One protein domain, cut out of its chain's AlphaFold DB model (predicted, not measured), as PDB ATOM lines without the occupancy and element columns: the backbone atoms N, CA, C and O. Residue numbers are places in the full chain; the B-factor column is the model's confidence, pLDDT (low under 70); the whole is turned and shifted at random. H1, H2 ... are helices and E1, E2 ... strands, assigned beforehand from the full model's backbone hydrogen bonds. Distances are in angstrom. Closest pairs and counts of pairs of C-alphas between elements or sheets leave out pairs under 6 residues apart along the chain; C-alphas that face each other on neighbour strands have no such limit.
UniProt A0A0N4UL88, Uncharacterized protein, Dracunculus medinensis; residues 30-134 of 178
ATOM      1  N   CYS A  30     139.494 218.920 157.450       97.46
ATOM      2  CA  CYS A  30     139.510 217.491 157.725       97.46
ATOM      3  C   CYS A  30     139.653 217.192 159.216       97.46
ATOM      4  O   CYS A  30     140.140 218.007 159.998       97.46
ATOM      5  N   VAL A  31     139.199 216.008 159.615       98.18
ATOM      6  CA  VAL A  31     139.312 215.513 160.986       98.18
ATOM      7  C   VAL A  31     140.240 214.310 161.028       98.18
ATOM      8  O   VAL A  31     140.164 213.411 160.191       98.18
ATOM      9  N   GLN A  32     141.081 214.281 162.053       98.03
ATOM     10  CA  GLN A  32     141.905 213.148 162.445       98.03
ATOM     11  C   GLN A  32     141.508 212.651 163.837       98.03
ATOM     12  O   GLN A  32     141.032 213.420 164.671       98.03
ATOM     13  N   PHE A  33     141.771 211.376 164.121       97.91
ATOM     14  CA  PHE A  33     141.694 210.812 165.472       97.91
ATOM     15  C   PHE A  33     143.098 210.437 165.921       97.91
ATOM     16  O   PHE A  33     143.621 209.390 165.545       97.91
ATOM     17  N   ARG A  34     143.726 211.310 166.706       97.43
ATOM     18  CA  ARG A  34     145.100 211.100 167.169       97.43
ATOM     19  C   ARG A  34     145.101 210.332 168.477       97.43
ATOM     20  O   ARG A  34     144.277 210.603 169.348       97.43
ATOM     21  N   ARG A  35     146.025 209.384 168.619       97.18
ATOM     22  CA  ARG A  35     146.304 208.733 169.903       97.18
ATOM     23  C   ARG A  35     146.782 209.785 170.903       97.18
ATOM     24  O   ARG A  35     147.604 210.626 170.553       97.18
ATOM     25  N   VAL A  36     146.212 209.766 172.106       97.02
ATOM     26  CA  VAL A  36     146.575 210.707 173.182       97.02
ATOM     27  C   VAL A  36     147.872 210.280 173.865       97.02
ATOM     28  O   VAL A  36     148.660 211.126 174.270       97.02
ATOM     29  N   ASP A  37     148.083 208.972 173.960       96.62
ATOM     30  CA  ASP A  37     149.213 208.335 174.622       96.62
ATOM     31  C   ASP A  37     149.498 206.955 173.994       96.62
ATOM     32  O   ASP A  37     148.790 206.481 173.089       96.62
ATOM     33  N   ASN A  38     150.542 206.304 174.504       96.61
ATOM     34  CA  ASN A  38     151.012 204.993 174.060       96.61
ATOM     35  C   ASN A  38     150.446 203.834 174.897       96.61
ATOM     36  O   ASN A  38     150.957 202.724 174.791       96.61
ATOM     37  N   PHE A  39     149.408 204.054 175.710       97.72
ATOM     38  CA  PHE A  39     148.904 203.040 176.635       97.72
ATOM     39  C   PHE A  39     147.669 202.325 176.110       97.72
ATOM     40  O   PHE A  39     146.786 202.920 175.485       97.72
ATOM     41  N   ARG A  40     147.580 201.037 176.440       98.20
ATOM     42  CA  ARG A  40     146.323 200.300 176.444       98.20
ATOM     43  C   ARG A  40     145.657 200.498 177.796       98.20
ATOM     44  O   ARG A  40     146.307 200.420 178.834       98.20
ATOM     45  N   TYR A  41     144.352 200.704 177.788       98.49
ATOM     46  CA  TYR A  41     143.562 200.906 178.991       98.49
ATOM     47  C   TYR A  41     142.743 199.665 179.351       98.49
ATOM     48  O   TYR A  41     142.378 198.861 178.497       98.49
ATOM     49  N   ILE A  42     142.373 199.547 180.619       98.16
ATOM     50  CA  ILE A  42     141.360 198.616 181.114       98.16
ATOM     51  C   ILE A  42     140.392 199.370 182.026       98.16
ATOM     52  O   ILE A  42     140.772 200.342 182.680       98.16
ATOM     53  N   PHE A  43     139.124 198.964 182.042       97.79
ATOM     54  CA  PHE A  43     138.136 199.526 182.955       97.79
ATOM     55  C   PHE A  43     137.882 198.540 184.093       97.79
ATOM     56  O   PHE A  43     137.324 197.470 183.869       97.79
ATOM     57  N   LEU A  44     138.299 198.896 185.307       96.39
ATOM     58  CA  LEU A  44     138.133 198.082 186.512       96.39
ATOM     59  C   LEU A  44     137.628 198.961 187.647       96.39
ATOM     60  O   LEU A  44     138.074 200.097 187.797       96.39
ATOM     61  N   ASN A  45     136.713 198.441 188.465       94.49
ATOM     62  CA  ASN A  45     136.210 199.118 189.669       94.49
ATOM     63  C   ASN A  45     135.764 200.571 189.412       94.49
ATOM     64  O   ASN A  45     136.090 201.485 190.167       94.49
ATOM     65  N   GLY A  46     135.056 200.796 188.300       94.32
ATOM     66  CA  GLY A  46     134.507 202.109 187.950       94.32
ATOM     67  C   GLY A  46     135.512 203.115 187.375       94.32
ATOM     68  O   GLY A  46     135.120 204.248 187.091       94.32
ATOM     69  N   LYS A  47     136.776 202.727 187.164       96.13
ATOM     70  CA  LYS A  47     137.845 203.614 186.686       96.13
ATOM     71  C   LYS A  47     138.608 203.033 185.500       96.13
ATOM     72  O   LYS A  47     138.734 201.822 185.341       96.13
ATOM     73  N   TRP A  48     139.129 203.934 184.675       97.67
ATOM     74  CA  TRP A  48     140.094 203.606 183.633       97.67
ATOM     75  C   TRP A  48     141.493 203.533 184.238       97.67
ATOM     76  O   TRP A  48     141.894 204.447 184.953       97.67
ATOM     77  N   LEU A  49     142.209 202.454 183.945       97.85
ATOM     78  CA  LEU A  49     143.584 202.209 184.367       97.85
ATOM     79  C   LEU A  49     144.439 201.894 183.145       97.85
ATOM     80  O   LEU A  49     143.939 201.324 182.173       97.85
ATOM     81  N   GLU A  50     145.717 202.240 183.206       97.72
ATOM     82  CA  GLU A  50     146.710 201.757 182.251       97.72
ATOM     83  C   GLU A  50     146.919 200.254 182.482       97.72
ATOM     84  O   GLU A  50     147.185 199.817 183.599       97.72
ATOM     85  N   ALA A  51     146.743 199.458 181.430       96.89
ATOM     86  CA  ALA A  51     146.950 198.011 181.445       96.89
ATOM     87  C   ALA A  51     148.350 197.620 180.946       96.89
ATOM     88  O   ALA A  51     148.783 196.490 181.145       96.89
ATOM     89  N   GLY A  52     149.035 198.542 180.266       96.99
ATOM     90  CA  GLY A  52     150.358 198.331 179.693       96.99
ATOM     91  C   GLY A  52     150.549 199.078 178.371       96.99
ATOM     92  O   GLY A  52     149.736 199.942 178.016       96.99
ATOM     93  N   PRO A  53     151.618 198.750 177.625       96.94
ATOM     94  CA  PRO A  53     151.863 199.299 176.298       96.94
ATOM     95  C   PRO A  53     150.699 199.003 175.346       96.94
ATOM     96  O   PRO A  53     150.185 197.886 175.293       96.94
ATOM     97  N   GLY A  54     150.274 200.020 174.606       95.52
ATOM     98  CA  GLY A  54     149.289 199.883 173.543       95.52
ATOM     99  C   GLY A  54     149.903 199.414 172.235       95.52
ATOM    100  O   GLY A  54     151.113 199.497 172.023       95.52
ATOM    101  N   GLU A  55     149.041 198.968 171.325       93.56
ATOM    102  CA  GLU A  55     149.429 198.671 169.952       93.56
ATOM    103  C   GLU A  55     150.125 199.892 169.308       93.56
ATOM    104  O   GLU A  55     149.725 201.035 169.595       93.56
ATOM    105  N   PRO A  56     151.127 199.670 168.426       90.78
ATOM    106  CA  PRO A  56     151.848 200.741 167.749       90.78
ATOM    107  C   PRO A  56     150.905 201.745 167.089       90.78
ATOM    108  O   PRO A  56     149.896 201.379 166.480       90.78
ATOM    109  N   ILE A  57     151.245 203.029 167.191       85.75
ATOM    110  CA  ILE A  57     150.484 204.086 166.528       85.75
ATOM    111  C   ILE A  57     150.644 203.911 165.015       85.75
ATOM    112  O   ILE A  57     151.733 204.062 164.469       85.75
ATOM    113  N   THR A  58     149.543 203.595 164.343       81.85
ATOM    114  CA  THR A  58     149.472 203.498 162.885       81.85
ATOM    115  C   THR A  58     149.265 204.873 162.246       81.85
ATOM    116  O   THR A  58     148.958 205.860 162.921       81.85
ATOM    117  N   ALA A  59     149.437 204.951 160.922       85.11
ATOM    118  CA  ALA A  59     149.196 206.174 160.162       85.11
ATOM    119  C   ALA A  59     147.785 206.734 160.421       85.11
ATOM    120  O   ALA A  59     146.774 206.044 160.287       85.11
ATOM    121  N   VAL A  60     147.723 208.017 160.780       90.14
ATOM    122  CA  VAL A  60     146.469 208.692 161.117       90.14
ATOM    123  C   VAL A  60     145.745 209.096 159.837       90.14
ATOM    124  O   VAL A  60     146.197 209.970 159.100       90.14
ATOM    125  N   LYS A  61     144.582 208.491 159.593       95.34
ATOM    126  CA  LYS A  61     143.709 208.861 158.475       95.34
ATOM    127  C   LYS A  61     143.088 210.243 158.702       95.34
ATOM    128  O   LYS A  61     142.444 210.474 159.727       95.34
ATOM    129  N   SER A  62     143.239 211.130 157.721       96.19
ATOM    130  CA  SER A  62     142.484 212.385 157.621       96.19
ATOM    131  C   SER A  62     141.183 212.147 156.864       96.19
ATOM    132  O   SER A  62     141.203 211.589 155.769       96.19
ATOM    133  N   VAL A  63     140.058 212.592 157.421       97.25
ATOM    134  CA  VAL A  63     138.753 212.516 156.754       97.25
ATOM    135  C   VAL A  63     138.274 213.918 156.414       97.25
ATOM    136  O   VAL A  63     138.013 214.719 157.312       97.25
ATOM    137  N   ASN A  64     138.164 214.209 155.119       97.37
ATOM    138  CA  ASN A  64     137.622 215.473 154.626       97.37
ATOM    139  C   ASN A  64     136.126 215.587 154.936       97.37
ATOM    140  O   ASN A  64     135.428 214.584 155.124       97.37
ATOM    141  N   HIS A  65     135.624 216.819 154.973       96.93
ATOM    142  CA  HIS A  65     134.188 217.061 155.061       96.93
ATOM    143  C   HIS A  65     133.440 216.416 153.876       96.93
ATOM    144  O   HIS A  65     133.962 216.357 152.766       96.93
ATOM    145  N   HIS A  66     132.227 215.921 154.128       93.41
ATOM    146  CA  HIS A  66     131.487 215.029 153.224       93.41
ATOM    147  C   HIS A  66     130.751 215.715 152.067       93.41
ATOM    148  O   HIS A  66     130.347 215.040 151.124       93.41
ATOM    149  N   ASP A  67     130.538 217.025 152.173       88.47
ATOM    150  CA  ASP A  67     129.993 217.845 151.090       88.47
ATOM    151  C   ASP A  67     131.092 218.130 150.047       88.47
ATOM    152  O   ASP A  67     131.881 217.262 149.678       88.47
ATOM    153  N   GLN A  68     131.195 219.375 149.580       85.34
ATOM    154  CA  GLN A  68     132.338 219.827 148.802       85.34
ATOM    155  C   GLN A  68     133.559 219.977 149.727       85.34
ATOM    156  O   GLN A  68     133.490 220.749 150.689       85.34
ATOM    157  N   PRO A  69     134.677 219.276 149.459       82.81
ATOM    158  CA  PRO A  69     135.856 219.332 150.320       82.81
ATOM    159  C   PRO A  69     136.561 220.690 150.251       82.81
ATOM    160  O   PRO A  69     137.209 221.074 151.219       82.81
ATOM    161  N   ILE A  70     136.415 221.414 149.135       95.69
ATOM    162  CA  ILE A  70     136.982 222.745 148.919       95.69
ATOM    163  C   ILE A  70     135.845 223.759 148.922       95.69
ATOM    164  O   ILE A  70     134.942 223.684 148.088       95.69
ATOM    165  N   ARG A  71     135.890 224.716 149.849       97.25
ATOM    166  CA  ARG A  71     134.951 225.847 149.898       97.25
ATOM    167  C   ARG A  71     135.681 227.107 150.333       97.25
ATOM    168  O   ARG A  71     136.742 227.029 150.952       97.25
ATOM    169  N   THR A  72     135.103 228.264 150.029       97.46
ATOM    170  CA  THR A  72     135.677 229.533 150.472       97.46
ATOM    171  C   THR A  72     135.552 229.712 151.985       97.46
ATOM    172  O   THR A  72     134.684 229.100 152.621       97.46
ATOM    173  N   GLY A  73     136.386 230.573 152.573       98.16
ATOM    174  CA  GLY A  73     136.310 230.905 153.995       98.16
ATOM    175  C   GLY A  73     134.916 231.390 154.398       98.16
ATOM    176  O   GLY A  73     134.378 230.938 155.403       98.16
ATOM    177  N   GLU A  74     134.276 232.222 153.572       98.37
ATOM    178  CA  GLU A  74     132.901 232.682 153.805       98.37
ATOM    179  C   GLU A  74     131.912 231.515 153.924       98.37
ATOM    180  O   GLU A  74     131.089 231.484 154.835       98.37
ATOM    181  N   LYS A  75     132.004 230.525 153.029       98.00
ATOM    182  CA  LYS A  75     131.087 229.380 153.021       98.00
ATOM    183  C   LYS A  75     131.312 228.435 154.195       98.00
ATOM    184  O   LYS A  75     130.338 227.857 154.673       98.00
ATOM    185  N   TRP A  76     132.552 228.280 154.657       97.50
ATOM    186  CA  TRP A  76     132.854 227.501 155.860       97.50
ATOM    187  C   TRP A  76     132.383 228.179 157.147       97.50
ATOM    188  O   TRP A  76     131.967 227.482 158.065       97.50
ATOM    189  N   MET A  77     132.419 229.511 157.200       97.93
ATOM    190  CA  MET A  77     131.959 230.287 158.356       97.93
ATOM    191  C   MET A  77     130.436 230.525 158.366       97.93
ATOM    192  O   MET A  77     129.896 231.021 159.350       97.93
ATOM    193  N   ASN A  78     129.715 230.168 157.294       97.23
ATOM    194  CA  ASN A  78     128.261 230.332 157.186       97.23
ATOM    195  C   ASN A  78     127.483 229.201 157.895       97.23
ATOM    196  O   ASN A  78     126.718 228.468 157.263       97.23
ATOM    197  N   GLY A  79     127.708 229.041 159.202       96.52
ATOM    198  CA  GLY A  79     127.004 228.088 160.064       96.52
ATOM    199  C   GLY A  79     127.893 227.008 160.685       96.52
ATOM    200  O   GLY A  79     129.115 227.127 160.745       96.52
ATOM    201  N   ILE A  80     127.252 225.948 161.183       97.92
ATOM    202  CA  ILE A  80     127.922 224.824 161.849       97.92
ATOM    203  C   ILE A  80     128.436 223.831 160.802       97.92
ATOM    204  O   ILE A  80     127.674 223.322 159.981       97.92
ATOM    205  N   VAL A  81     129.717 223.487 160.889       97.44
ATOM    206  CA  VAL A  81     130.352 222.429 160.098       97.44
ATOM    207  C   VAL A  81     130.258 221.105 160.855       97.44
ATOM    208  O   VAL A  81     130.769 220.998 161.970       97.44
ATOM    209  N   SER A  82     129.625 220.086 160.262       97.33
ATOM    210  CA  SER A  82     129.335 218.804 160.923       97.33
ATOM    211  C   SER A  82     129.980 217.620 160.200       97.33
ATOM    212  O   SER A  82     129.678 217.315 159.049       97.33
ATOM    213  N   PHE A  83     130.825 216.869 160.904       97.47
ATOM    214  CA  PHE A  83     131.466 215.653 160.388       97.47
ATOM    215  C   PHE A  83     130.644 214.388 160.702       97.47
ATOM    216  O   PHE A  83     131.159 213.376 161.180       97.47
ATOM    217  N   ASP A  84     129.336 214.426 160.452       95.98
ATOM    218  CA  ASP A  84     128.381 213.393 160.883       95.98
ATOM    219  C   ASP A  84     128.366 212.103 160.029       95.98
ATOM    220  O   ASP A  84     127.695 211.114 160.374       95.98
ATOM    221  N   LYS A  85     129.101 212.106 158.910       96.62
ATOM    222  CA  LYS A  85     129.341 210.929 158.061       96.62
ATOM    223  C   LYS A  85     130.516 210.083 158.537       96.62
ATOM    224  O   LYS A  85     130.578 208.912 158.165       96.62
ATOM    225  N   ILE A  86     131.397 210.633 159.377       97.65
ATOM    226  CA  ILE A  86     132.518 209.879 159.936       97.65
ATOM    227  C   ILE A  86     131.988 208.715 160.772       97.65
ATOM    228  O   ILE A  86     131.107 208.878 161.627       97.65
ATOM    229  N   LYS A  87     132.566 207.535 160.554       98.01
ATOM    230  CA  LYS A  87     132.370 206.373 161.419       98.01
ATOM    231  C   LYS A  87     133.705 205.852 161.930       98.01
ATOM    232  O   LYS A  87     134.706 205.894 161.227       98.01
ATOM    233  N   ILE A  88     133.699 205.324 163.147       97.98
ATOM    234  CA  ILE A  88     134.849 204.647 163.751       97.98
ATOM    235  C   ILE A  88     134.629 203.132 163.733       97.98
ATOM    236  O   ILE A  88     133.529 202.657 164.025       97.98
ATOM    237  N   THR A  89     135.658 202.373 163.371       97.35
ATOM    238  CA  THR A  89     135.621 200.905 163.240       97.35
ATOM    239  C   THR A  89     136.861 200.271 163.873       97.35
ATOM    240  O   THR A  89     137.870 200.942 164.065       97.35
ATOM    241  N   ASN A  90     136.779 198.989 164.225       95.53
ATOM    242  CA  ASN A  90     137.906 198.167 164.676       95.53
ATOM    243  C   ASN A  90     138.451 197.251 163.564       95.53
ATOM    244  O   ASN A  90     139.227 196.342 163.846       95.53
ATOM    245  N   SER A  91     138.015 197.441 162.320       94.51
ATOM    246  CA  SER A  91     138.417 196.624 161.173       94.51
ATOM    247  C   SER A  91     138.928 197.503 160.031       94.51
ATOM    248  O   SER A  91     138.517 198.664 159.937       94.51
ATOM    249  N   PRO A  92     139.794 196.969 159.150       92.60
ATOM    250  CA  PRO A  92     140.144 197.639 157.905       92.60
ATOM    251  C   PRO A  92     138.893 198.032 157.115       92.60
ATOM    252  O   PRO A  92     137.897 197.304 157.099       92.60
ATOM    253  N   SER A  93     138.928 199.201 156.478       91.50
ATOM    254  CA  SER A  93     137.822 199.698 155.664       91.50
ATOM    255  C   SER A  93     138.329 200.562 154.518       91.50
ATOM    256  O   SER A  93     139.109 201.491 154.728       91.50
ATOM    257  N   GLU A  94     137.813 200.294 153.321       93.24
ATOM    258  CA  GLU A  94     138.058 201.088 152.111       93.24
ATOM    259  C   GLU A  94     137.249 202.395 152.093       93.24
ATOM    260  O   GLU A  94     137.537 203.306 151.320       93.24
ATOM    261  N   SER A  95     136.243 202.537 152.966       95.67
ATOM    262  CA  SER A  95     135.415 203.742 153.003       95.67
ATOM    263  C   SER A  95     136.244 204.959 153.404       95.67
ATOM    264  O   SER A  95     136.851 204.987 154.476       95.67
ATOM    265  N   ILE A  96     136.196 206.024 152.602       94.97
ATOM    266  CA  ILE A  96     136.879 207.292 152.897       94.97
ATOM    267  C   ILE A  96     136.419 207.937 154.217       94.97
ATOM    268  O   ILE A  96     137.190 208.658 154.842       94.97
ATOM    269  N   TYR A  97     135.211 207.613 154.693       96.25
ATOM    270  CA  TYR A  97     134.638 208.159 155.930       96.25
ATOM    271  C   TYR A  97     134.863 207.281 157.166       96.25
ATOM    272  O   TYR A  97     134.507 207.682 158.278       96.25
ATOM    273  N   TYR A  98     135.399 206.070 156.994       96.91
ATOM    274  CA  TYR A  98     135.622 205.148 158.102       96.91
ATOM    275  C   TYR A  98     137.053 205.286 158.600       96.91
ATOM    276  O   TYR A  98     138.009 205.195 157.825       96.91
ATOM    277  N   VAL A  99     137.196 205.484 159.905       96.99
ATOM    278  CA  VAL A  99     138.486 205.550 160.583       96.99
ATOM    279  C   VAL A  99     138.651 204.297 161.427       96.99
ATOM    280  O   VAL A  99     137.874 204.053 162.354       96.99
ATOM    281  N   GLN A 100     139.661 203.499 161.095       96.04
ATOM    282  CA  GLN A 100     140.049 202.352 161.901       96.04
ATOM    283  C   GLN A 100     140.771 202.837 163.157       96.04
ATOM    284  O   GLN A 100     141.736 203.592 163.074       96.04
ATOM    285  N   LEU A 101     140.297 202.388 164.314       96.78
ATOM    286  CA  LEU A 101     140.889 202.645 165.620       96.78
ATOM    287  C   LEU A 101     141.121 201.312 166.336       96.78
ATOM    288  O   LEU A 101     140.384 200.344 166.136       96.78
ATOM    289  N   HIS A 102     142.110 201.277 167.220       96.38
ATOM    290  CA  HIS A 102     142.323 200.149 168.116       96.38
ATOM    291  C   HIS A 102     141.429 200.296 169.349       96.38
ATOM    292  O   HIS A 102     141.327 201.368 169.949       96.38
ATOM    293  N   SER A 103     140.777 199.204 169.745       97.12
ATOM    294  CA  SER A 103     139.999 199.165 170.987       97.12
ATOM    295  C   SER A 103     140.914 199.340 172.198       97.12
ATOM    296  O   SER A 103     142.075 198.963 172.150       97.12
ATOM    297  N   MET A 104     140.368 199.859 173.292       97.76
ATOM    298  CA  MET A 104     141.036 200.110 174.568       97.76
ATOM    299  C   MET A 104     142.135 201.179 174.526       97.76
ATOM    300  O   MET A 104     143.016 201.191 175.374       97.76
ATOM    301  N   HIS A 105     142.060 202.114 173.579       98.09
ATOM    302  CA  HIS A 105     143.012 203.219 173.460       98.09
ATOM    303  C   HIS A 105     142.323 204.570 173.502       98.09
ATOM    304  O   HIS A 105     141.176 204.710 173.066       98.09
ATOM    305  N   LYS A 106     143.048 205.572 174.002       98.07
ATOM    306  CA  LYS A 106     142.563 206.942 174.125       98.07
ATOM    307  C   LYS A 106     142.881 207.756 172.870       98.07
ATOM    308  O   LYS A 106     144.027 207.812 172.421       98.07
ATOM    309  N   TYR A 107     141.858 208.398 172.317       98.27
ATOM    310  CA  TYR A 107     141.926 209.201 171.101       98.27
ATOM    311  C   TYR A 107     141.369 210.601 171.320       98.27
ATOM    312  O   TYR A 107     140.385 210.775 172.038       98.27
ATOM    313  N   ARG A 108     141.958 211.571 170.620       98.16
ATOM    314  CA  ARG A 108     141.486 212.949 170.508       98.16
ATOM    315  C   ARG A 108     141.085 213.245 169.062       98.16
ATOM    316  O   ARG A 108     141.925 213.110 168.168       98.16
ATOM    317  N   PRO A 109     139.836 213.667 168.809       98.29
ATOM    318  CA  PRO A 109     139.467 214.305 167.552       98.29
ATOM    319  C   PRO A 109     140.249 215.612 167.357       98.29
ATOM    320  O   PRO A 109     140.296 216.456 168.255       98.29
ATOM    321  N   VAL A 110     140.845 215.783 166.181       98.43
ATOM    322  CA  VAL A 110     141.620 216.968 165.796       98.43
ATOM    323  C   VAL A 110     141.085 217.486 164.469       98.43
ATOM    324  O   VAL A 110     141.141 216.772 163.472       98.43
ATOM    325  N   LEU A 111     140.577 218.715 164.464       98.56
ATOM    326  CA  LEU A 111     140.220 219.442 163.251       98.56
ATOM    327  C   LEU A 111     141.477 220.103 162.678       98.56
ATOM    328  O   LEU A 111     142.225 220.767 163.399       98.56
ATOM    329  N   LEU A 112     141.687 219.935 161.380       98.47
ATOM    330  CA  LEU A 112     142.748 220.563 160.608       98.47
ATOM    331  C   LEU A 112     142.112 221.423 159.520       98.47
ATOM    332  O   LEU A 112     141.186 220.982 158.836       98.47
ATOM    333  N   ILE A 113     142.620 222.642 159.366       98.34
ATOM    334  CA  ILE A 113     142.170 223.590 158.349       98.34
ATOM    335  C   ILE A 113     143.354 223.897 157.445       98.34
ATOM    336  O   ILE A 113     144.362 224.444 157.895       98.34
ATOM    337  N   TYR A 114     143.211 223.563 156.169       98.25
ATOM    338  CA  TYR A 114     144.186 223.863 155.133       98.25
ATOM    339  C   TYR A 114     143.663 224.995 154.260       98.25
ATOM    340  O   TYR A 114     142.517 224.943 153.824       98.25
ATOM    341  N   ARG A 115     144.496 225.999 153.987       98.07
ATOM    342  CA  ARG A 115     144.250 227.020 152.964       98.07
ATOM    343  C   ARG A 115     144.913 226.582 151.666       98.07
ATOM    344  O   ARG A 115     146.070 226.171 151.688       98.07
ATOM    345  N   LEU A 116     144.192 226.688 150.560       97.19
ATOM    346  CA  LEU A 116     144.703 226.386 149.230       97.19
ATOM    347  C   LEU A 116     145.304 227.646 148.608       97.19
ATOM    348  O   LEU A 116     144.595 228.635 148.450       97.19
ATOM    349  N   LEU A 117     146.586 227.601 148.251       93.43
ATOM    350  CA  LEU A 117     147.291 228.658 147.523       93.43
ATOM    351  C   LEU A 117     148.087 228.015 146.394       93.43
ATOM    352  O   LEU A 117     148.794 227.048 146.638       93.43
ATOM    353  N   MET A 118     147.994 228.538 145.168       89.20
ATOM    354  CA  MET A 118     148.838 228.097 144.042       89.20
ATOM    355  C   MET A 118     148.898 226.560 143.856       89.20
ATOM    356  O   MET A 118     149.954 226.005 143.588       89.20
ATOM    357  N   ASN A 119     147.756 225.870 143.994       83.28
ATOM    358  CA  ASN A 119     147.607 224.401 143.949       83.28
ATOM    359  C   ASN A 119     148.243 223.610 145.109       83.28
ATOM    360  O   ASN A 119     148.213 222.380 145.093       83.28
ATOM    361  N   GLU A 120     148.737 224.280 146.146       94.78
ATOM    362  CA  GLU A 120     149.249 223.667 147.368       94.78
ATOM    363  C   GLU A 120     148.290 223.871 148.546       94.78
ATOM    364  O   GLU A 120     147.592 224.881 148.659       94.78
ATOM    365  N   ALA A 121     148.251 222.890 149.449       95.76
ATOM    366  CA  ALA A 121     147.451 222.945 150.667       95.76
ATOM    367  C   ALA A 121     148.342 223.257 151.877       95.76
ATOM    368  O   ALA A 121     149.096 222.405 152.345       95.76
ATOM    369  N   HIS A 122     148.209 224.459 152.437       97.58
ATOM    370  CA  HIS A 122     148.966 224.896 153.610       97.58
ATOM    371  C   HIS A 122     148.128 224.756 154.879       97.58
ATOM    372  O   HIS A 122     147.037 225.319 154.969       97.58
ATOM    373  N   LEU A 123     148.634 224.040 155.883       97.85
ATOM    374  CA  LEU A 123     147.974 223.931 157.184       97.85
ATOM    375  C   LEU A 123     147.993 225.297 157.887       97.85
ATOM    376  O   LEU A 123     149.058 225.784 158.253       97.85
ATOM    377  N   VAL A 124     146.820 225.902 158.083       98.05
ATOM    378  CA  VAL A 124     146.679 227.239 158.690       98.05
ATOM    379  C   VAL A 124     146.094 227.208 160.097       98.05
ATOM    380  O   VAL A 124     146.287 228.156 160.852       98.05
ATOM    381  N   ALA A 125     145.392 226.137 160.477       97.95
ATOM    382  CA  ALA A 125     144.905 225.973 161.841       97.95
ATOM    383  C   ALA A 125     144.801 224.501 162.253       97.95
ATOM    384  O   ALA A 125     144.440 223.629 161.458       97.95
ATOM    385  N   ILE A 126     145.068 224.250 163.534       98.31
ATOM    386  CA  ILE A 126     144.840 222.973 164.214       98.31
ATOM    387  C   ILE A 126     143.955 223.263 165.422       98.31
ATOM    388  O   ILE A 126     144.335 224.039 166.298       98.31
ATOM    389  N   TYR A 127     142.796 222.618 165.498       98.38
ATOM    390  CA  TYR A 127     141.891 222.747 166.633       98.38
ATOM    391  C   TYR A 127     141.646 221.390 167.287       98.38
ATOM    392  O   TYR A 127     141.214 220.427 166.654       98.38
ATOM    393  N   SER A 128     141.925 221.306 168.586       97.54
ATOM    394  CA  SER A 128     141.656 220.121 169.395       97.54
ATOM    395  C   SER A 128     141.460 220.512 170.857       97.54
ATOM    396  O   SER A 128     141.988 221.530 171.309       97.54
ATOM    397  N   LYS A 129     140.692 219.718 171.607       97.86
ATOM    398  CA  LYS A 129     140.403 219.973 173.022       97.86
ATOM    399  C   LYS A 129     140.471 218.675 173.814       97.86
ATOM    400  O   LYS A 129     139.988 217.652 173.358       97.86
ATOM    401  N   SER A 130     141.036 218.709 175.015       97.70
ATOM    402  CA  SER A 130     141.181 217.504 175.845       97.70
ATOM    403  C   SER A 130     139.859 216.931 176.346       97.70
ATOM    404  O   SER A 130     139.746 215.723 176.519       97.70
ATOM    405  N   TYR A 131     138.830 217.760 176.519       96.89
ATOM    406  CA  TYR A 131     137.507 217.277 176.915       96.89
ATOM    407  C   TYR A 131     136.810 216.449 175.819       96.89
ATOM    408  O   TYR A 131     135.795 215.814 176.102       96.89
ATOM    409  N   THR A 132     137.316 216.449 174.576       97.44
ATOM    410  CA  THR A 132     136.810 215.585 173.495       97.44
ATOM    411  C   THR A 132     137.524 214.237 173.428       97.44
ATOM    412  O   THR A 132     137.183 213.412 172.576       97.44
ATOM    413  N   ASP A 133     138.477 213.982 174.331       98.21
ATOM    414  CA  ASP A 133     139.143 212.691 174.442       98.21
ATOM    415  C   ASP A 133     138.137 211.581 174.728       98.21
ATOM    416  O   ASP A 133     137.218 211.714 175.540       98.21
ATOM    417  N   PHE A 134     138.349 210.428 174.108       98.00
ATOM    418  CA  PHE A 134     137.568 209.240 174.400       98.00
ATOM    419  C   PHE A 134     138.425 207.987 174.308       98.00
ATOM    420  O   PHE A 134     139.354 207.909 173.512       98.00
TER     421      PHE A 134
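AT A GLANCE: This is residues 30 to 134 of the 178 residues of an uncharacterized protein of Dracunculus medinensis (UniProt A0A0N4UL88). A long, strongly twisted ribbon of three antiparallel strands, in the order E1, E8, E9, makes the length of the domain, with the hairpin of E2 and E3 at one end and the turn of the hairpin of E8 and E9 at the other. Over one face of this ribbon the chain runs loosely as E4, H1, E5 and the small parallel pair E6 and E7, while the long stretch 54 to 69 is tied to E1 by a short pairing. The printed part has 105 residues with one named helix and nine named strands, in the order E1 E2 E3 E4 H1 E5 E6 E7 E8 E9, and is mostly strand. It is loose, with a radius of gyration of the C-alphas of 16.1 A, and elongated, spanning 51 by 29 by 23 A.

HOW THE PARTS SIT: In the largest sheet, E8, residues 106 to 117, is the inner strand; E1, residues 30 to 35, and E9, residues 120 to 128, are the edge strands. E1 and E8 are antiparallel at 146 degrees, with N 32 and O 110 2.9 A apart, within hydrogen-bond range. E8 and E9 form a hairpin, also at 146 degrees, with N 115 and O 122 at 2.8 A. Residues 63 to 64 pair antiparallel with residues 30 to 31 of E1. E2, residues 39 to 44, and E3, residues 47 to 53, form a second hairpin at 145 degrees, with N 42 and O 49 at 2.8 A. The closest C-alphas of E2 and E8, those of Tyr 41 and Lys 106, are 7.8 A apart. E6, residues 87 to 89, and E7, residues 98 to 100, are parallel at 31 degrees, with N 99 and O 87 at 2.8 A. The closest C-alphas of E1 and E7 are those of Phe 33 and Val 99, 7.9 A apart. E4, residues 70 to 72, and E5, residues 80 to 82, pair with no named strand and are apart, but E4 and E8 are near each other. H1, residues 73 to 77, is not on the three-stranded sheet, and its one O i to N i+4 pair is within hydrogen-bond range.

IN THESE COORDINATES: E1 begins at C-alpha 30, (139.510, 217.491, 157.725), and is 16.5 A long. E2 measures 15.4 A and E3 18.0 A. E8, the longest strand, runs 34.7 A from C-alpha 106, (142.563, 206.942, 174.125), to C-alpha 117. E9, 23.6 A long, ends at C-alpha 128, (141.656, 220.121, 169.395).

THE WHOLE: The two C-alphas farthest apart, those of Asn 45 and Met 118, are 55.5 A apart. The link from E3 to E4 is long, with 16 residues. Residues 74 to 80, of which 74 to 77 belong to H1, stand free. The printed part has no cut, its mean pLDDT is 95.9, and no printed residue is under 70.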